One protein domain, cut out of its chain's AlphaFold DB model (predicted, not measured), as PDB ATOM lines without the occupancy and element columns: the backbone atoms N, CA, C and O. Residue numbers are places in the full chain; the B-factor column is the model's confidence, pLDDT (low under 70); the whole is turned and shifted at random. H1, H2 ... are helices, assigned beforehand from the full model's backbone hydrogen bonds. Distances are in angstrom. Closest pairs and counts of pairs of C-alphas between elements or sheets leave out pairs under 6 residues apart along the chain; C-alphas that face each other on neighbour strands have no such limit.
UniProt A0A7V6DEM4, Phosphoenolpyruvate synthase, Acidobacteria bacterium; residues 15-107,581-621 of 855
ATOM      1  N   ARG A  15     280.647 343.224 254.851       39.72
ATOM      2  CA  ARG A  15     279.485 344.122 254.666       39.72
ATOM      3  C   ARG A  15     278.779 344.330 256.018       39.72
ATOM      4  O   ARG A  15     278.855 343.450 256.872       39.72
ATOM      5  N   ARG A  16     278.102 345.481 256.204       37.06
ATOM      6  CA  ARG A  16     277.303 345.804 257.410       37.06
ATOM      7  C   ARG A  16     276.431 344.591 257.759       37.06
ATOM      8  O   ARG A  16     275.506 344.276 257.016       37.06
ATOM      9  N   ARG A  17     276.764 343.895 258.845       51.62
ATOM     10  CA  ARG A  17     275.902 342.868 259.434       51.62
ATOM     11  C   ARG A  17     274.948 343.553 260.403       51.62
ATOM     12  O   ARG A  17     275.274 344.623 260.924       51.62
ATOM     13  N   ALA A  18     273.786 342.941 260.625       53.53
ATOM     14  CA  ALA A  18     272.922 343.315 261.734       53.53
ATOM     15  C   ALA A  18     273.761 343.383 263.018       53.53
ATOM     16  O   ALA A  18     274.691 342.591 263.206       53.53
ATOM     17  N   LEU A  19     273.484 344.385 263.847       59.28
ATOM     18  CA  LEU A  19     274.185 344.542 265.109       59.28
ATOM     19  C   LEU A  19     273.977 343.272 265.953       59.28
ATOM     20  O   LEU A  19     272.834 342.834 266.078       59.28
ATOM     21  N   PRO A  20     275.043 342.679 266.515       61.69
ATOM     22  CA  PRO A  20     274.906 341.472 267.318       61.69
ATOM     23  C   PRO A  20     274.091 341.741 268.587       61.69
ATOM     24  O   PRO A  20     274.052 342.884 269.073       61.69
ATOM     25  N   ASP A  21     273.478 340.676 269.108       66.56
ATOM     26  CA  ASP A  21     272.765 340.681 270.385       66.56
ATOM     27  C   ASP A  21     273.669 341.109 271.556       66.56
ATOM     28  O   ASP A  21     274.902 341.171 271.459       66.56
ATOM     29  N   LEU A  22     273.032 341.459 272.673       64.62
ATOM     30  CA  LEU A  22     273.703 341.980 273.862       64.62
ATOM     31  C   LEU A  22     274.746 340.995 274.418       64.62
ATOM     32  O   LEU A  22     275.871 341.399 274.718       64.62
ATOM     33  N   ALA A  23     274.405 339.706 274.482       59.00
ATOM     34  CA  ALA A  23     275.287 338.655 274.981       59.00
ATOM     35  C   ALA A  23     276.579 338.550 274.150       59.00
ATOM     36  O   ALA A  23     277.686 338.525 274.692       59.00
ATOM     37  N   THR A  24     276.461 338.586 272.823       67.69
ATOM     38  CA  THR A  24     277.596 338.548 271.895       67.69
ATOM     39  C   THR A  24     278.487 339.778 272.043       67.69
ATOM     40  O   THR A  24     279.711 339.666 271.947       67.69
ATOM     41  N   ARG A  25     277.912 340.962 272.278       71.12
ATOM     42  CA  ARG A  25     278.698 342.187 272.498       71.12
ATOM     43  C   ARG A  25     279.484 342.139 273.800       71.12
ATOM     44  O   ARG A  25     280.654 342.505 273.792       71.12
ATOM     45  N   ILE A  26     278.883 341.625 274.871       64.38
ATOM     46  CA  ILE A  26     279.553 341.435 276.165       64.38
ATOM     47  C   ILE A  26     280.683 340.404 276.045       64.38
ATOM     48  O   ILE A  26     281.781 340.629 276.550       64.38
ATOM     49  N   ALA A  27     280.470 339.310 275.308       66.75
ATOM     50  CA  ALA A  27     281.535 338.350 275.018       66.75
ATOM     51  C   ALA A  27     282.699 339.003 274.244       66.75
ATOM     52  O   ALA A  27     283.859 338.842 274.616       66.75
ATOM     53  N   CYS A  28     282.398 339.807 273.216       73.94
ATOM     54  CA  CYS A  28     283.420 340.555 272.473       73.94
ATOM     55  C   CYS A  28     284.163 341.559 273.368       73.94
ATOM     56  O   CYS A  28     285.377 341.689 273.251       73.94
ATOM     57  N   PHE A  29     283.455 342.251 274.266       75.81
ATOM     58  CA  PHE A  29     284.042 343.179 275.234       75.81
ATOM     59  C   PHE A  29     285.084 342.481 276.120       75.81
ATOM     60  O   PHE A  29     286.226 342.937 276.207       75.81
ATOM     61  N   ARG A  30     284.728 341.325 276.699       70.62
ATOM     62  CA  ARG A  30     285.642 340.514 277.521       70.62
ATOM     63  C   ARG A  30     286.881 340.087 276.737       70.62
ATOM     64  O   ARG A  30     287.999 340.236 277.226       70.62
ATOM     65  N   GLU A  31     286.703 339.630 275.499       74.75
ATOM     66  CA  GLU A  31     287.819 339.243 274.630       74.75
ATOM     67  C   GLU A  31     288.768 340.408 274.321       74.75
ATOM     68  O   GLU A  31     289.987 340.219 274.296       74.75
ATOM     69  N   VAL A  32     288.249 341.629 274.129       74.75
ATOM     70  CA  VAL A  32     289.100 342.818 273.955       74.75
ATOM     71  C   VAL A  32     289.910 343.104 275.220       74.75
ATOM     72  O   VAL A  32     291.094 343.412 275.108       74.75
ATOM     73  N   LEU A  33     289.318 342.989 276.414       69.81
ATOM     74  CA  LEU A  33     290.036 343.206 277.676       69.81
ATOM     75  C   LEU A  33     291.136 342.163 277.912       69.81
ATOM     76  O   LEU A  33     292.250 342.522 278.303       69.81
ATOM     77  N   HIS A  34     290.856 340.887 277.636       67.56
ATOM     78  CA  HIS A  34     291.860 339.825 277.719       67.56
ATOM     79  C   HIS A  34     293.014 340.064 276.739       67.56
ATOM     80  O   HIS A  34     294.177 340.058 277.149       67.56
ATOM     81  N   ALA A  35     292.706 340.341 275.468       66.25
ATOM     82  CA  ALA A  35     293.715 340.627 274.452       66.25
ATOM     83  C   ALA A  35     294.526 341.896 274.777       66.25
ATOM     84  O   ALA A  35     295.736 341.907 274.570       66.25
ATOM     85  N   ASN A  36     293.900 342.930 275.352       74.88
ATOM     86  CA  ASN A  36     294.588 344.139 275.813       74.88
ATOM     87  C   ASN A  36     295.660 343.823 276.861       74.88
ATOM     88  O   ASN A  36     296.803 344.246 276.724       74.88
ATOM     89  N   ASN A  37     295.300 343.069 277.903       60.41
ATOM     90  CA  ASN A  37     296.239 342.724 278.969       60.41
ATOM     91  C   ASN A  37     297.393 341.858 278.445       60.41
ATOM     92  O   ASN A  37     298.544 342.112 278.788       60.41
ATOM     93  N   ALA A  38     297.103 340.890 277.570       61.47
ATOM     94  CA  ALA A  38     298.139 340.081 276.929       61.47
ATOM     95  C   ALA A  38     299.072 340.930 276.047       61.47
ATOM     96  O   ALA A  38     300.286 340.756 276.084       61.47
ATOM     97  N   ALA A  39     298.525 341.887 275.288       73.12
ATOM     98  CA  ALA A  39     299.320 342.795 274.464       73.12
ATOM     99  C   ALA A  39     300.240 343.693 275.308       73.12
ATOM    100  O   ALA A  39     301.404 343.863 274.958       73.12
ATOM    101  N   LEU A  40     299.745 344.224 276.434       69.50
ATOM    102  CA  LEU A  40     300.555 344.995 277.386       69.50
ATOM    103  C   LEU A  40     301.680 344.150 278.007       69.50
ATOM    104  O   LEU A  40     302.777 344.667 278.193       69.50
ATOM    105  N   GLY A  41     301.438 342.859 278.262       61.44
ATOM    106  CA  GLY A  41     302.474 341.915 278.696       61.44
ATOM    107  C   GLY A  41     303.618 341.804 277.686       61.44
ATOM    108  O   GLY A  41     304.772 342.023 278.043       61.44
ATOM    109  N   PHE A  42     303.302 341.587 276.405       81.62
ATOM    110  CA  PHE A  42     304.321 341.562 275.348       81.62
ATOM    111  C   PHE A  42     305.058 342.900 275.199       81.62
ATOM    112  O   PHE A  42     306.263 342.908 274.971       81.62
ATOM    113  N   LEU A  43     304.370 344.039 275.346       77.94
ATOM    114  CA  LEU A  43     305.022 345.354 275.330       77.94
ATOM    115  C   LEU A  43     306.039 345.499 276.472       77.94
ATOM    116  O   LEU A  43     307.147 345.978 276.231       77.94
ATOM    117  N   ALA A  44     305.692 345.045 277.678       72.88
ATOM    118  CA  ALA A  44     306.602 345.042 278.818       72.88
ATOM    119  C   ALA A  44     307.802 344.112 278.580       72.88
ATOM    120  O   ALA A  44     308.938 344.501 278.830       72.88
ATOM    121  N   GLU A  45     307.586 342.913 278.033       76.38
ATOM    122  CA  GLU A  45     308.680 341.992 277.699       76.38
ATOM    123  C   GLU A  45     309.632 342.561 276.638       76.38
ATOM    124  O   GLU A  45     310.846 342.414 276.776       76.38
ATOM    125  N   ILE A  46     309.109 343.257 275.620       84.25
ATOM    126  CA  ILE A  46     309.929 343.972 274.632       84.25
ATOM    127  C   ILE A  46     310.764 345.059 275.323       84.25
ATOM    128  O   ILE A  46     311.955 345.175 275.052       84.25
ATOM    129  N   GLN A  47     310.182 345.832 276.243       81.38
ATOM    130  CA  GLN A  47     310.916 346.867 276.982       81.38
ATOM    131  C   GLN A  47     312.013 346.285 277.882       81.38
ATOM    132  O   GLN A  47     313.127 346.799 277.876       81.38
ATOM    133  N   ARG A  48     311.736 345.190 278.598       76.62
ATOM    134  CA  ARG A  48     312.725 344.488 279.438       76.62
ATOM    135  C   ARG A  48     313.864 343.892 278.611       76.62
ATOM    136  O   ARG A  48     315.026 343.967 279.006       76.62
ATOM    137  N   ALA A  49     313.537 343.330 277.445       80.62
ATOM    138  CA  ALA A  49     314.522 342.850 276.482       80.62
ATOM    139  C   ALA A  49     315.430 343.994 275.999       80.62
ATOM    140  O   ALA A  49     316.649 343.858 276.037       80.62
ATOM    141  N   LEU A  50     314.854 345.149 275.645       80.31
ATOM    142  CA  LEU A  50     315.604 346.350 275.246       80.31
ATOM    143  C   LEU A  50     316.430 346.963 276.387       80.31
ATOM    144  O   LEU A  50     317.490 347.526 276.134       80.31
ATOM    145  N   ALA A  51     315.985 346.821 277.637       75.38
ATOM    146  CA  ALA A  51     316.742 347.198 278.831       75.38
ATOM    147  C   ALA A  51     317.878 346.206 279.170       75.38
ATOM    148  O   ALA A  51     318.653 346.425 280.105       75.38
ATOM    149  N   GLY A  52     317.995 345.105 278.416       69.69
ATOM    150  CA  GLY A  52     319.017 344.079 278.601       69.69
ATOM    151  C   GLY A  52     318.848 343.269 279.886       69.69
ATOM    152  O   GLY A  52     319.834 342.761 280.412       69.69
ATOM    153  N   GLU A  53     317.626 343.158 280.413       67.94
ATOM    154  CA  GLU A  53     317.333 342.347 281.606       67.94
ATOM    155  C   GLU A  53     317.390 340.835 281.337       67.94
ATOM    156  O   GLU A  53     317.430 340.036 282.269       67.94
ATOM    157  N   ARG A  54     317.377 340.426 280.061       62.41
ATOM    158  CA  ARG A  54     317.510 339.031 279.634       62.41
ATOM    159  C   ARG A  54     318.168 338.930 278.261       62.41
ATOM    160  O   ARG A  54     318.100 339.867 277.469       62.41
ATOM    161  N   ARG A  55     318.741 337.762 277.959       62.38
ATOM    162  CA  ARG A  55     319.219 337.418 276.609       62.38
ATOM    163  C   ARG A  55     318.033 337.329 275.635       62.38
ATOM    164  O   ARG A  55     316.940 336.906 276.027       62.38
ATOM    165  N   VAL A  56     318.256 337.751 274.390       72.56
ATOM    166  CA  VAL A  56     317.247 337.805 273.320       72.56
ATOM    167  C   VAL A  56     317.748 336.994 272.128       72.56
ATOM    168  O   VAL A  56     318.798 337.309 271.576       72.56
ATOM    169  N   THR A  57     316.994 335.973 271.732       69.62
ATOM    170  CA  THR A  57     317.239 335.132 270.543       69.62
ATOM    171  C   THR A  57     316.365 335.572 269.357       69.62
ATOM    172  O   THR A  57     315.384 336.297 269.549       69.62
ATOM    173  N   ALA A  58     316.602 335.095 268.125       64.75
ATOM    174  CA  ALA A  58     315.652 335.364 267.033       64.75
ATOM    175  C   ALA A  58     314.265 334.762 267.290       64.75
ATOM    176  O   ALA A  58     313.254 335.305 266.834       64.75
ATOM    177  N   ALA A  59     314.194 333.633 268.004       63.31
ATOM    178  CA  ALA A  59     312.926 333.040 268.408       63.31
ATOM    179  C   ALA A  59     312.166 333.964 269.369       63.31
ATOM    180  O   ALA A  59     310.959 334.136 269.195       63.31
ATOM    181  N   ASP A  60     312.871 334.621 270.297       74.94
ATOM    182  CA  ASP A  60     312.295 335.651 271.163       74.94
ATOM    183  C   ASP A  60     311.770 336.835 270.356       74.94
ATOM    184  O   ASP A  60     310.619 337.218 270.535       74.94
ATOM    185  N   VAL A  61     312.565 337.395 269.435       80.62
ATOM    186  CA  VAL A  61     312.126 338.538 268.612       80.62
ATOM    187  C   VAL A  61     310.873 338.169 267.819       80.62
ATOM    188  O   VAL A  61     309.867 338.881 267.886       80.62
ATOM    189  N   ARG A  62     310.883 337.019 267.129       77.06
ATOM    190  CA  ARG A  62     309.714 336.514 266.394       77.06
ATOM    191  C   ARG A  62     308.520 336.297 267.319       77.06
ATOM    192  O   ARG A  62     307.410 336.678 266.957       77.06
ATOM    193  N   GLY A  63     308.736 335.709 268.493       71.38
ATOM    194  CA  GLY A  63     307.701 335.419 269.483       71.38
ATOM    195  C   GLY A  63     307.050 336.682 270.043       71.38
ATOM    196  O   GLY A  63     305.827 336.799 270.009       71.38
ATOM    197  N   LEU A  64     307.853 337.654 270.478       84.75
ATOM    198  CA  LEU A  64     307.405 338.937 271.022       84.75
ATOM    199  C   LEU A  64     306.641 339.755 269.976       84.75
ATOM    200  O   LEU A  64     305.526 340.221 270.230       84.75
ATOM    201  N   VAL A  65     307.206 339.879 268.769       87.94
ATOM    202  CA  VAL A  65     306.594 340.616 267.656       87.94
ATOM    203  C   VAL A  65     305.303 339.941 267.186       87.94
ATOM    204  O   VAL A  65     304.286 340.614 266.989       87.94
ATOM    205  N   ALA A  66     305.296 338.614 267.029       80.12
ATOM    206  CA  ALA A  66     304.091 337.876 266.657       80.12
ATOM    207  C   ALA A  66     303.026 337.956 267.758       80.12
ATOM    208  O   ALA A  66     301.856 338.189 267.453       80.12
ATOM    209  N   GLY A  67     303.427 337.826 269.024       75.56
ATOM    210  CA  GLY A  67     302.559 337.904 270.193       75.56
ATOM    211  C   GLY A  67     301.787 339.216 270.241       75.56
ATOM    212  O   GLY A  67     300.553 339.207 270.180       75.56
ATOM    213  N   VAL A  68     302.490 340.355 270.246       89.19
ATOM    214  CA  VAL A  68     301.843 341.680 270.271       89.19
ATOM    215  C   VAL A  68     300.966 341.914 269.033       89.19
ATOM    216  O   VAL A  68     299.858 342.448 269.141       89.19
ATOM    217  N   THR A  69     301.399 341.443 267.859       89.56
ATOM    218  CA  THR A  69     300.647 341.562 266.599       89.56
ATOM    219  C   THR A  69     299.330 340.780 266.647       89.56
ATOM    220  O   THR A  69     298.280 341.312 266.277       89.56
ATOM    221  N   VAL A  70     299.358 339.535 267.133       84.44
ATOM    222  CA  VAL A  70     298.177 338.666 267.250       84.44
ATOM    223  C   VAL A  70     297.170 339.242 268.240       84.44
ATOM    224  O   VAL A  70     295.977 339.294 267.931       84.44
ATOM    225  N   GLN A  71     297.620 339.711 269.407       85.69
ATOM    226  CA  GLN A  71     296.704 340.300 270.388       85.69
ATOM    227  C   GLN A  71     296.082 341.601 269.868       85.69
ATOM    228  O   GLN A  71     294.869 341.784 269.972       85.69
ATOM    229  N   THR A  72     296.868 342.450 269.199       92.69
ATOM    230  CA  THR A  72     296.354 343.666 268.546       92.69
ATOM    231  C   THR A  72     295.273 343.326 267.513       92.69
ATOM    232  O   THR A  72     294.204 343.939 267.501       92.69
ATOM    233  N   PHE A  73     295.489 342.296 266.688       91.69
ATOM    234  CA  PHE A  73     294.482 341.821 265.739       91.69
ATOM    235  C   PHE A  73     293.202 341.328 266.431       91.69
ATOM    236  O   PHE A  73     292.100 341.686 266.007       91.69
ATOM    237  N   ARG A  74     293.322 340.545 267.515       81.62
ATOM    238  CA  ARG A  74     292.165 340.070 268.298       81.62
ATOM    239  C   ARG A  74     291.332 341.227 268.843       81.62
ATOM    240  O   ARG A  74     290.104 341.153 268.784       81.62
ATOM    241  N   MET A  75     291.970 342.295 269.324       90.12
ATOM    242  CA  MET A  75     291.264 343.494 269.783       90.12
ATOM    243  C   MET A  75     290.469 344.149 268.647       90.12
ATOM    244  O   MET A  75     289.281 344.423 268.807       90.12
ATOM    245  N   ILE A  76     291.088 344.332 267.474       90.94
ATOM    246  CA  ILE A  76     290.426 344.905 266.289       90.94
ATOM    247  C   ILE A  76     289.225 344.050 265.874       90.94
ATOM    248  O   ILE A  76     288.140 344.583 265.639       90.94
ATOM    249  N   ALA A  77     289.407 342.730 265.777       84.31
ATOM    250  CA  ALA A  77     288.372 341.808 265.322       84.31
ATOM    251  C   ALA A  77     287.146 341.822 266.249       84.31
ATOM    252  O   ALA A  77     286.014 341.938 265.772       84.31
ATOM    253  N   ASN A  78     287.363 341.767 267.567       84.50
ATOM    254  CA  ASN A  78     286.280 341.792 268.547       84.50
ATOM    255  C   ASN A  78     285.593 343.162 268.627       84.50
ATOM    256  O   ASN A  78     284.365 343.215 268.645       84.50
ATOM    257  N   LEU A  79     286.340 344.271 268.553       88.00
ATOM    258  CA  LEU A  79     285.752 345.613 268.477       88.00
ATOM    259  C   LEU A  79     284.890 345.783 267.216       88.00
ATOM    260  O   LEU A  79     283.786 346.330 267.269       88.00
ATOM    261  N   GLN A  80     285.356 345.304 266.060       87.38
ATOM    262  CA  GLN A  80     284.564 345.363 264.830       87.38
ATOM    263  C   GLN A  80     283.310 344.498 264.908       87.38
ATOM    264  O   GLN A  80     282.250 344.944 264.466       87.38
ATOM    265  N   ARG A  81     283.406 343.299 265.491       84.56
ATOM    266  CA  ARG A  81     282.248 342.432 265.719       84.56
ATOM    267  C   ARG A  81     281.234 343.113 266.635       84.56
ATOM    268  O   ARG A  81     280.074 343.219 266.255       84.56
ATOM    269  N   MET A  82     281.685 343.660 267.764       82.00
ATOM    270  CA  MET A  82     280.848 344.357 268.746       82.00
ATOM    271  C   MET A  82     280.093 345.555 268.150       82.00
ATOM    272  O   MET A  82     278.949 345.820 268.512       82.00
ATOM    273  N   THR A  83     280.719 346.266 267.211       81.75
ATOM    274  CA  THR A  83     280.202 347.532 266.666       81.75
ATOM    275  C   THR A  83     279.550 347.408 265.291       81.75
ATOM    276  O   THR A  83     279.192 348.421 264.688       81.75
ATOM    277  N   GLY A  84     279.432 346.195 264.742       80.12
ATOM    278  CA  GLY A  84     278.955 345.999 263.367       80.12
ATOM    279  C   GLY A  84     279.862 346.657 262.313       80.12
ATOM    280  O   GLY A  84     279.396 347.055 261.242       80.12
ATOM    281  N   GLY A  85     281.156 346.806 262.614       81.00
ATOM    282  CA  GLY A  85     282.153 347.375 261.709       81.00
ATOM    283  C   GLY A  85     282.180 348.906 261.653       81.00
ATOM    284  O   GLY A  85     282.452 349.463 260.585       81.00
ATOM    285  N   LYS A  86     281.921 349.598 262.772       82.75
ATOM    286  CA  LYS A  86     281.994 351.073 262.879       82.75
ATOM    287  C   LYS A  86     283.386 351.621 262.518       82.75
ATOM    288  O   LYS A  86     283.502 352.589 261.768       82.75
ATOM    289  N   TYR A  87     284.453 350.962 262.970       86.38
ATOM    290  CA  TYR A  87     285.845 351.415 262.809       86.38
ATOM    291  C   TYR A  87     286.549 350.773 261.596       86.38
ATOM    292  O   TYR A  87     287.448 349.941 261.738       86.38
ATOM    293  N   ARG A  88     286.150 351.140 260.370       83.00
ATOM    294  CA  ARG A  88     286.635 350.500 259.120       83.00
ATOM    295  C   ARG A  88     288.085 350.796 258.740       83.00
ATOM    296  O   ARG A  88     288.683 350.041 257.978       83.00
ATOM    297  N   SER A  89     288.643 351.907 259.209       85.25
ATOM    298  CA  SER A  89     290.038 352.280 258.943       85.25
ATOM    299  C   SER A  89     291.033 351.467 259.773       85.25
ATOM    300  O   SER A  89     292.171 351.315 259.347       85.25
ATOM    301  N   LEU A  90     290.602 350.906 260.906       87.56
ATOM    302  CA  LEU A  90     291.460 350.216 261.872       87.56
ATOM    303  C   LEU A  90     292.208 349.007 261.270       87.56
ATOM    304  O   LEU A  90     293.428 348.962 261.410       87.56
ATOM    305  N   PRO A  91     291.564 348.089 260.510       88.25
ATOM    306  CA  PRO A  91     292.275 346.972 259.885       88.25
ATOM    307  C   PRO A  91     293.293 347.421 258.836       88.25
ATOM    308  O   PRO A  91     294.339 346.801 258.700       88.25
ATOM    309  N   ARG A  92     293.015 348.513 258.106       87.69
ATOM    310  CA  ARG A  92     293.956 349.061 257.116       87.69
ATOM    311  C   ARG A  92     295.181 349.669 257.792       87.69
ATOM    312  O   ARG A  92     296.298 349.433 257.345       87.69
ATOM    313  N   THR A  93     294.979 350.432 258.868       89.88
ATOM    314  CA  THR A  93     296.086 350.990 259.655       89.88
ATOM    315  C   THR A  93     296.931 349.881 260.278       89.88
ATOM    316  O   THR A  93     298.156 349.931 260.193       89.88
ATOM    317  N   PHE A  94     296.281 348.866 260.853       93.12
ATOM    318  CA  PHE A  94     296.952 347.698 261.412       93.12
ATOM    319  C   PHE A  94     297.775 346.960 260.363       93.12
ATOM    320  O   PHE A  94     298.937 346.684 260.609       93.12
ATOM    321  N   GLU A  95     297.215 346.700 259.182       87.94
ATOM    322  CA  GLU A  95     297.923 345.978 258.126       87.94
ATOM    323  C   GLU A  95     299.176 346.727 257.649       87.94
ATOM    324  O   GLU A  95     300.225 346.115 257.468       87.94
ATOM    325  N   ARG A  96     299.106 348.060 257.528       92.06
ATOM    326  CA  ARG A  96     300.276 348.896 257.221       92.06
ATOM    327  C   ARG A  96     301.370 348.749 258.285       92.06
ATOM    328  O   ARG A  96     302.522 348.514 257.933       92.06
ATOM    329  N   LEU A  97     301.017 348.884 259.565       90.06
ATOM    330  CA  LEU A  97     301.980 348.777 260.668       90.06
ATOM    331  C   LEU A  97     302.532 347.360 260.801       90.06
ATOM    332  O   LEU A  97     303.735 347.188 260.954       90.06
ATOM    333  N   ARG A  98     301.679 346.344 260.652       88.94
ATOM    334  CA  ARG A  98     302.068 344.935 260.635       88.94
ATOM    335  C   ARG A  98     303.121 344.678 259.565       88.94
ATOM    336  O   ARG A  98     304.129 344.063 259.867       88.94
ATOM    337  N   GLN A  99     302.926 345.166 258.340       84.50
ATOM    338  CA  GLN A  99     303.909 344.989 257.267       84.50
ATOM    339  C   GLN A  99     305.254 345.649 257.585       84.50
ATOM    340  O   GLN A  99     306.290 345.054 257.309       84.50
ATOM    341  N   GLN A 100     305.253 346.848 258.173       84.88
ATOM    342  CA  GLN A 100     306.489 347.536 258.563       84.88
ATOM    343  C   GLN A 100     307.213 346.802 259.699       84.88
ATOM    344  O   GLN A 100     308.414 346.571 259.611       84.88
ATOM    345  N   VAL A 101     306.467 346.373 260.718       84.88
ATOM    346  CA  VAL A 101     306.989 345.598 261.848       84.88
ATOM    347  C   VAL A 101     307.530 344.244 261.387       84.88
ATOM    348  O   VAL A 101     308.632 343.877 261.767       84.88
ATOM    349  N   THR A 102     306.804 343.516 260.531       78.88
ATOM    350  CA  THR A 102     307.261 342.227 259.992       78.88
ATOM    351  C   THR A 102     308.521 342.395 259.145       78.88
ATOM    352  O   THR A 102     309.467 341.653 259.357       78.88
ATOM    353  N   ARG A 103     308.589 343.398 258.258       75.25
ATOM    354  CA  ARG A 103     309.798 343.647 257.448       75.25
ATOM    355  C   ARG A 103     311.022 344.011 258.281       75.25
ATOM    356  O   ARG A 103     312.117 343.636 257.901       75.25
ATOM    357  N   GLY A 104     310.850 344.760 259.370       73.12
ATOM    358  CA  GLY A 104     311.969 345.094 260.254       73.12
ATOM    359  C   GLY A 104     312.354 343.960 261.212       73.12
ATOM    360  O   GLY A 104     313.470 343.954 261.719       73.12
ATOM    361  N   ALA A 105     311.443 343.016 261.479       67.38
ATOM    362  CA  ALA A 105     311.667 341.889 262.389       67.38
ATOM    363  C   ALA A 105     312.155 340.618 261.673       67.38
ATOM    364  O   ALA A 105     312.772 339.761 262.303       67.38
ATOM    365  N   GLU A 106     311.860 340.468 260.381       63.50
ATOM    366  CA  GLU A 106     312.357 339.376 259.546       63.50
ATOM    367  C   GLU A 106     313.700 339.763 258.912       63.50
ATOM    368  O   GLU A 106     313.819 340.801 258.266       63.50
ATOM    369  N   VAL A 107     314.694 338.872 259.004       48.72
ATOM    370  CA  VAL A 107     315.640 338.715 257.891       48.72
ATOM    371  C   VAL A 107     314.768 338.242 256.751       48.72
ATOM    372  O   VAL A 107     314.231 337.144 256.845       48.72
ATOM    373  N   SER A 581     311.078 348.382 267.525       91.31
ATOM    374  CA  SER A 581     310.474 348.933 268.743       91.31
ATOM    375  C   SER A 581     309.750 350.275 268.538       91.31
ATOM    376  O   SER A 581     308.620 350.392 269.021       91.31
ATOM    377  N   PRO A 582     310.266 351.252 267.755       91.31
ATOM    378  CA  PRO A 582     309.572 352.510 267.469       91.31
ATOM    379  C   PRO A 582     308.184 352.358 266.830       91.31
ATOM    380  O   PRO A 582     307.345 353.244 266.979       91.31
ATOM    381  N   LEU A 583     307.922 351.243 266.141       92.38
ATOM    382  CA  LEU A 583     306.632 350.927 265.516       92.38
ATOM    383  C   LEU A 583     305.695 350.140 266.448       92.38
ATOM    384  O   LEU A 583     304.525 349.918 266.122       92.38
ATOM    385  N   ILE A 584     306.189 349.705 267.607       90.25
ATOM    386  CA  ILE A 584     305.473 348.833 268.539       90.25
ATOM    387  C   ILE A 584     305.207 349.553 269.863       90.25
ATOM    388  O   ILE A 584     304.044 349.706 270.231       90.25
ATOM    389  N   VAL A 585     306.262 349.989 270.559       88.69
ATOM    390  CA  VAL A 585     306.254 350.367 271.984       88.69
ATOM    391  C   VAL A 585     305.772 351.794 272.265       88.69
ATOM    392  O   VAL A 585     304.972 351.962 273.194       88.69
ATOM    393  N   PRO A 586     306.209 352.840 271.535       85.69
ATOM    394  CA  PRO A 586     305.835 354.206 271.873       85.69
ATOM    395  C   PRO A 586     304.320 354.418 271.837       85.69
ATOM    396  O   PRO A 586     303.659 354.092 270.854       85.69
ATOM    397  N   LEU A 587     303.776 355.026 272.892       78.44
ATOM    398  CA  LEU A 587     302.412 355.545 272.882       78.44
ATOM    399  C   LEU A 587     302.450 356.988 272.375       78.44
ATOM    400  O   LEU A 587     302.849 357.897 273.113       78.44
ATOM    401  N   THR A 588     302.085 357.188 271.112       75.00
ATOM    402  CA  THR A 588     302.110 358.500 270.444       75.00
ATOM    403  C   THR A 588     300.726 359.141 270.388       75.00
ATOM    404  O   THR A 588     300.602 360.364 270.403       75.00
ATOM    405  N   LEU A 589     299.673 358.325 270.424       70.56
ATOM    406  CA  LEU A 589     298.283 358.753 270.500       70.56
ATOM    407  C   LEU A 589     297.862 358.920 271.973       70.56
ATOM    408  O   LEU A 589     297.180 358.066 272.539       70.56
ATOM    409  N   ARG A 590     298.335 359.999 272.611       53.16
ATOM    410  CA  ARG A 590     298.138 360.259 274.053       53.16
ATOM    411  C   ARG A 590     296.886 361.078 274.369       53.16
ATOM    412  O   ARG A 590     296.220 360.784 275.354       53.16
ATOM    413  N   ASP A 591     296.588 362.070 273.535       50.84
ATOM    414  CA  ASP A 591     295.506 363.035 273.742       50.84
ATOM    415  C   ASP A 591     294.261 362.650 272.925       50.84
ATOM    416  O   ASP A 591     294.320 362.512 271.696       50.84
ATOM    417  N   ARG A 592     293.145 362.437 273.628       41.06
ATOM    418  CA  ARG A 592     291.847 362.028 273.078       41.06
ATOM    419  C   ARG A 592     291.025 363.211 272.558       41.06
ATOM    420  O   ARG A 592     290.200 363.009 271.667       41.06
ATOM    421  N   LEU A 593     291.268 364.417 273.072       37.38
ATOM    422  CA  LEU A 593     290.566 365.655 272.714       37.38
ATOM    423  C   LEU A 593     291.236 366.392 271.553       37.38
ATOM    424  O   LEU A 593     290.616 367.247 270.916       37.38
ATOM    425  N   ALA A 594     292.475 366.031 271.215       46.34
ATOM    426  CA  ALA A 594     293.102 366.479 269.985       46.34
ATOM    427  C   ALA A 594     292.213 366.116 268.780       46.34
ATOM    428  O   ALA A 594     291.822 364.959 268.601       46.34
ATOM    429  N   SER A 595     291.983 367.079 267.879       41.81
ATOM    430  CA  SER A 595     291.195 366.957 266.630       41.81
ATOM    431  C   SER A 595     291.660 365.841 265.666       41.81
ATOM    432  O   SER A 595     291.132 365.670 264.566       41.81
ATOM    433  N   GLY A 596     292.668 365.064 266.069       49.03
ATOM    434  CA  GLY A 596     293.266 363.943 265.373       49.03
ATOM    435  C   GLY A 596     293.055 362.552 265.968       49.03
ATOM    436  O   GLY A 596     293.594 361.616 265.374       49.03
ATOM    437  N   TYR A 597     292.334 362.372 267.081       61.81
ATOM    438  CA  TYR A 597     292.142 361.047 267.690       61.81
ATOM    439  C   TYR A 597     291.315 360.126 266.774       61.81
ATOM    440  O   TYR A 597     290.086 360.129 266.749       61.81
ATOM    441  N   SER A 598     292.010 359.365 265.929       76.44
ATOM    442  CA  SER A 598     291.417 358.596 264.840       76.44
ATOM    443  C   SER A 598     292.231 357.336 264.572       76.44
ATOM    444  O   SER A 598     293.466 357.399 264.585       76.44
ATOM    445  N   PRO A 599     291.585 356.224 264.163       79.12
ATOM    446  CA  PRO A 599     292.283 355.032 263.684       79.12
ATOM    447  C   PRO A 599     293.342 355.313 262.611       79.12
ATOM    448  O   PRO A 599     294.271 354.535 262.439       79.12
ATOM    449  N   ARG A 600     293.192 356.391 261.827       81.69
ATOM    450  CA  ARG A 600     294.129 356.744 260.747       81.69
ATOM    451  C   ARG A 600     295.448 357.329 261.258       81.69
ATOM    452  O   ARG A 600     296.439 357.279 260.532       81.69
ATOM    453  N   ARG A 601     295.454 357.883 262.474       81.38
ATOM    454  CA  ARG A 601     296.619 358.536 263.083       81.38
ATOM    455  C   ARG A 601     297.415 357.624 264.020       81.38
ATOM    456  O   ARG A 601     298.423 358.080 264.539       81.38
ATOM    457  N   CYS A 602     297.019 356.360 264.200       87.19
ATOM    458  CA  CYS A 602     297.838 355.396 264.937       87.19
ATOM    459  C   CYS A 602     299.160 355.164 264.184       87.19
ATOM    460  O   CYS A 602     299.147 354.812 262.994       87.19
ATOM    461  N   ARG A 603     300.282 355.390 264.871       88.62
ATOM    462  CA  ARG A 603     301.646 355.230 264.346       88.62
ATOM    463  C   ARG A 603     302.335 353.991 264.903       88.62
ATOM    464  O   ARG A 603     303.289 353.531 264.290       88.62
ATOM    465  N   THR A 604     301.834 353.443 266.006       93.06
ATOM    466  CA  THR A 604     302.378 352.236 266.632       93.06
ATOM    467  C   THR A 604     301.301 351.187 266.904       93.06
ATOM    468  O   THR A 604     300.099 351.485 266.901       93.06
ATOM    469  N   LEU A 605     301.712 349.937 267.150       90.81
ATOM    470  CA  LEU A 605     300.789 348.902 267.636       90.81
ATOM    471  C   LEU A 605     300.194 349.277 269.004       90.81
ATOM    472  O   LEU A 605     299.003 349.055 269.219       90.81
ATOM    473  N   HIS A 606     300.963 349.925 269.888       88.38
ATOM    474  CA  HIS A 606     300.459 350.441 271.164       88.38
ATOM    475  C   HIS A 606     299.351 351.494 270.983       88.38
ATOM    476  O   HIS A 606     298.343 351.438 271.689       88.38
ATOM    477  N   ASP A 607     299.450 352.381 269.986       88.12
ATOM    478  CA  ASP A 607     298.366 353.323 269.669       88.12
ATOM    479  C   ASP A 607     297.067 352.593 269.292       88.12
ATOM    480  O   ASP A 607     295.981 352.983 269.724       88.12
ATOM    481  N   ILE A 608     297.165 351.510 268.509       90.62
ATOM    482  CA  ILE A 608     296.002 350.697 268.126       90.62
ATOM    483  C   ILE A 608     295.411 349.986 269.344       90.62
ATOM    484  O   ILE A 608     294.188 349.987 269.498       90.62
ATOM    485  N   ILE A 609     296.248 349.393 270.202       82.81
ATOM    486  CA  ILE A 609     295.824 348.736 271.449       82.81
ATOM    487  C   ILE A 609     295.046 349.735 272.314       82.81
ATOM    488  O   ILE A 609     293.898 349.478 272.687       82.81
ATOM    489  N   ARG A 610     295.624 350.924 272.541       79.00
ATOM    490  CA  ARG A 610     295.004 352.006 273.312       79.00
ATOM    491  C   ARG A 610     293.676 352.449 272.703       79.00
ATOM    492  O   ARG A 610     292.682 352.550 273.423       79.00
ATOM    493  N   PHE A 611     293.642 352.664 271.388       85.50
ATOM    494  CA  PHE A 611     292.429 353.050 270.675       85.50
ATOM    495  C   PHE A 611     291.329 351.995 270.816       85.50
ATOM    496  O   PHE A 611     290.191 352.329 271.140       85.50
ATOM    497  N   CYS A 612     291.659 350.719 270.590       81.50
ATOM    498  CA  CYS A 612     290.701 349.620 270.665       81.50
ATOM    499  C   CYS A 612     290.098 349.492 272.063       81.50
ATOM    500  O   CYS A 612     288.885 349.332 272.189       81.50
ATOM    501  N   HIS A 613     290.933 349.578 273.101       75.00
ATOM    502  CA  HIS A 613     290.487 349.536 274.489       75.00
ATOM    503  C   HIS A 613     289.511 350.681 274.796       75.00
ATOM    504  O   HIS A 613     288.409 350.440 275.284       75.00
ATOM    505  N   GLN A 614     289.870 351.909 274.415       68.31
ATOM    506  CA  GLN A 614     289.042 353.093 274.643       68.31
ATOM    507  C   GLN A 614     287.701 353.026 273.897       68.31
ATOM    508  O   GLN A 614     286.643 353.202 274.497       68.31
ATOM    509  N   ALA A 615     287.737 352.713 272.599       75.88
ATOM    510  CA  ALA A 615     286.540 352.575 271.772       75.88
ATOM    511  C   ALA A 615     285.605 351.476 272.298       75.88
ATOM    512  O   ALA A 615     284.386 351.582 272.194       75.88
ATOM    513  N   THR A 616     286.174 350.423 272.881       68.50
ATOM    514  CA  THR A 616     285.400 349.322 273.452       68.50
ATOM    515  C   THR A 616     284.618 349.755 274.692       68.50
ATOM    516  O   THR A 616     283.444 349.415 274.825       68.50
ATOM    517  N   ILE A 617     285.235 350.559 275.559       59.56
ATOM    518  CA  ILE A 617     284.587 351.131 276.745       59.56
ATOM    519  C   ILE A 617     283.456 352.090 276.341       59.56
ATOM    520  O   ILE A 617     282.342 351.985 276.851       59.56
ATOM    521  N   GLU A 618     283.707 352.990 275.387       62.69
ATOM    522  CA  GLU A 618     282.705 353.950 274.895       62.69
ATOM    523  C   GLU A 618     281.457 353.262 274.324       62.69
ATOM    524  O   GLU A 618     280.329 353.698 274.556       62.69
ATOM    525  N   GLU A 619     281.645 352.166 273.590       68.75
ATOM    526  CA  GLU A 619     280.538 351.413 273.004       68.75
ATOM    527  C   GLU A 619     279.708 350.670 274.049       68.75
ATOM    528  O   GLU A 619     278.499 350.537 273.858       68.75
ATOM    529  N   MET A 620     280.316 350.240 275.158       62.22
ATOM    530  CA  MET A 620     279.576 349.672 276.287       62.22
ATOM    531  C   MET A 620     278.701 350.722 276.974       62.22
ATOM    532  O   MET A 620     277.527 350.454 277.232       62.22
ATOM    533  N   PHE A 621     279.210 351.942 277.175       55.69
ATOM    534  CA  PHE A 621     278.402 353.052 277.694       55.69
ATOM    535  C   PHE A 621     277.236 353.401 276.759       55.69
ATOM    536  O   PHE A 621     276.085 353.462 277.191       55.69
TER     537      PHE A 621
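This is residues 15 to 107 and 581 to 621 of the 855 residues of the protein "Phosphoenolpyruvate synthase" of Acidobacteria bacterium (UniProt A0A7V6DEM4). The domain is a four-helix bundle that runs up and down, built on a long hairpin of H1 and H2 lying side by side. The shorter H3 lies along H2, and H4 packs on H1 and H2 while meeting H3 only near its own beginning; an unnamed stretch before H4, residues 581 to 604, loops out on the H4 side of the bundle. The printed part has 134 residues with four named helices, H1, H2, H3 and H4 in chain order, and no named strand, and the class is all helix. It is compact, with a radius of gyration of the C-alphas of 15.3 A, and only just elongated, with spans of 48 by 32 by 25 A.

The longest helix, H1, residues 22 to 50, touches H2, residues 58 to 82, and the two form a hairpin. Their closest C-alphas, those of Val 32 and Met 75, are 4.7 A apart, and they run opposite ways at a shallow tilt of 23 degrees. H2 also forms a hairpin with H3, residues 90 to 105, which it touches at a shallow tilt of 3 degrees, opposite ways; the closest C-alphas, of Ile 76 and Pro 91, are 7.0 A apart. H1 and H3 are apart. H4, residues 605 to 621, touches residues 68 to 79 of H2, the same way at a shallow tilt of 25 degrees, with the C-alphas of Thr 72 and Ile 609 closest at 5.9 A. It touches residues 29 to 39 of H1, opposite ways at a shallow tilt of 26 degrees, with the C-alphas of Asn 36 and Ile 609 closest at 6.5 A. Residues 605 to 608 of H4 touch residues 90 to 97 of H3; the closest C-alphas, of Leu 97 and Leu 605, are 7.1 A apart, and the helices run opposite ways at a shallow tilt of 24 degrees. In H1, H2, H3 and H4 every O i to N i+4 pair is within hydrogen-bond range.

H1 begins with C-alpha 22 at (273.703, 341.980, 273.862) and is 42.2 A from first to last C-alpha. H2 is 36.0 A long and begins with C-alpha 58 at (315.652, 335.364, 267.033). H3 is 21.9 A long. H4 is 24.9 A long and ends with C-alpha 621 at (278.402, 353.052, 277.694).

The two C-alphas farthest apart, those of Ala 18 and Gly 52, are 49.1 A apart. Residues 108 to 580 are not printed, and C-alphas 107 and 581 are 15.8 A apart across this cut, which falls in the link from H3 to H4. The links from H1 to H2 and from H2 to H3, 7 residues each, are short. The mean pLDDT of the printed part is 75.1, and 44 residues are under 70, among them residues 15 to 24, 590 to 597 and 616 to 621.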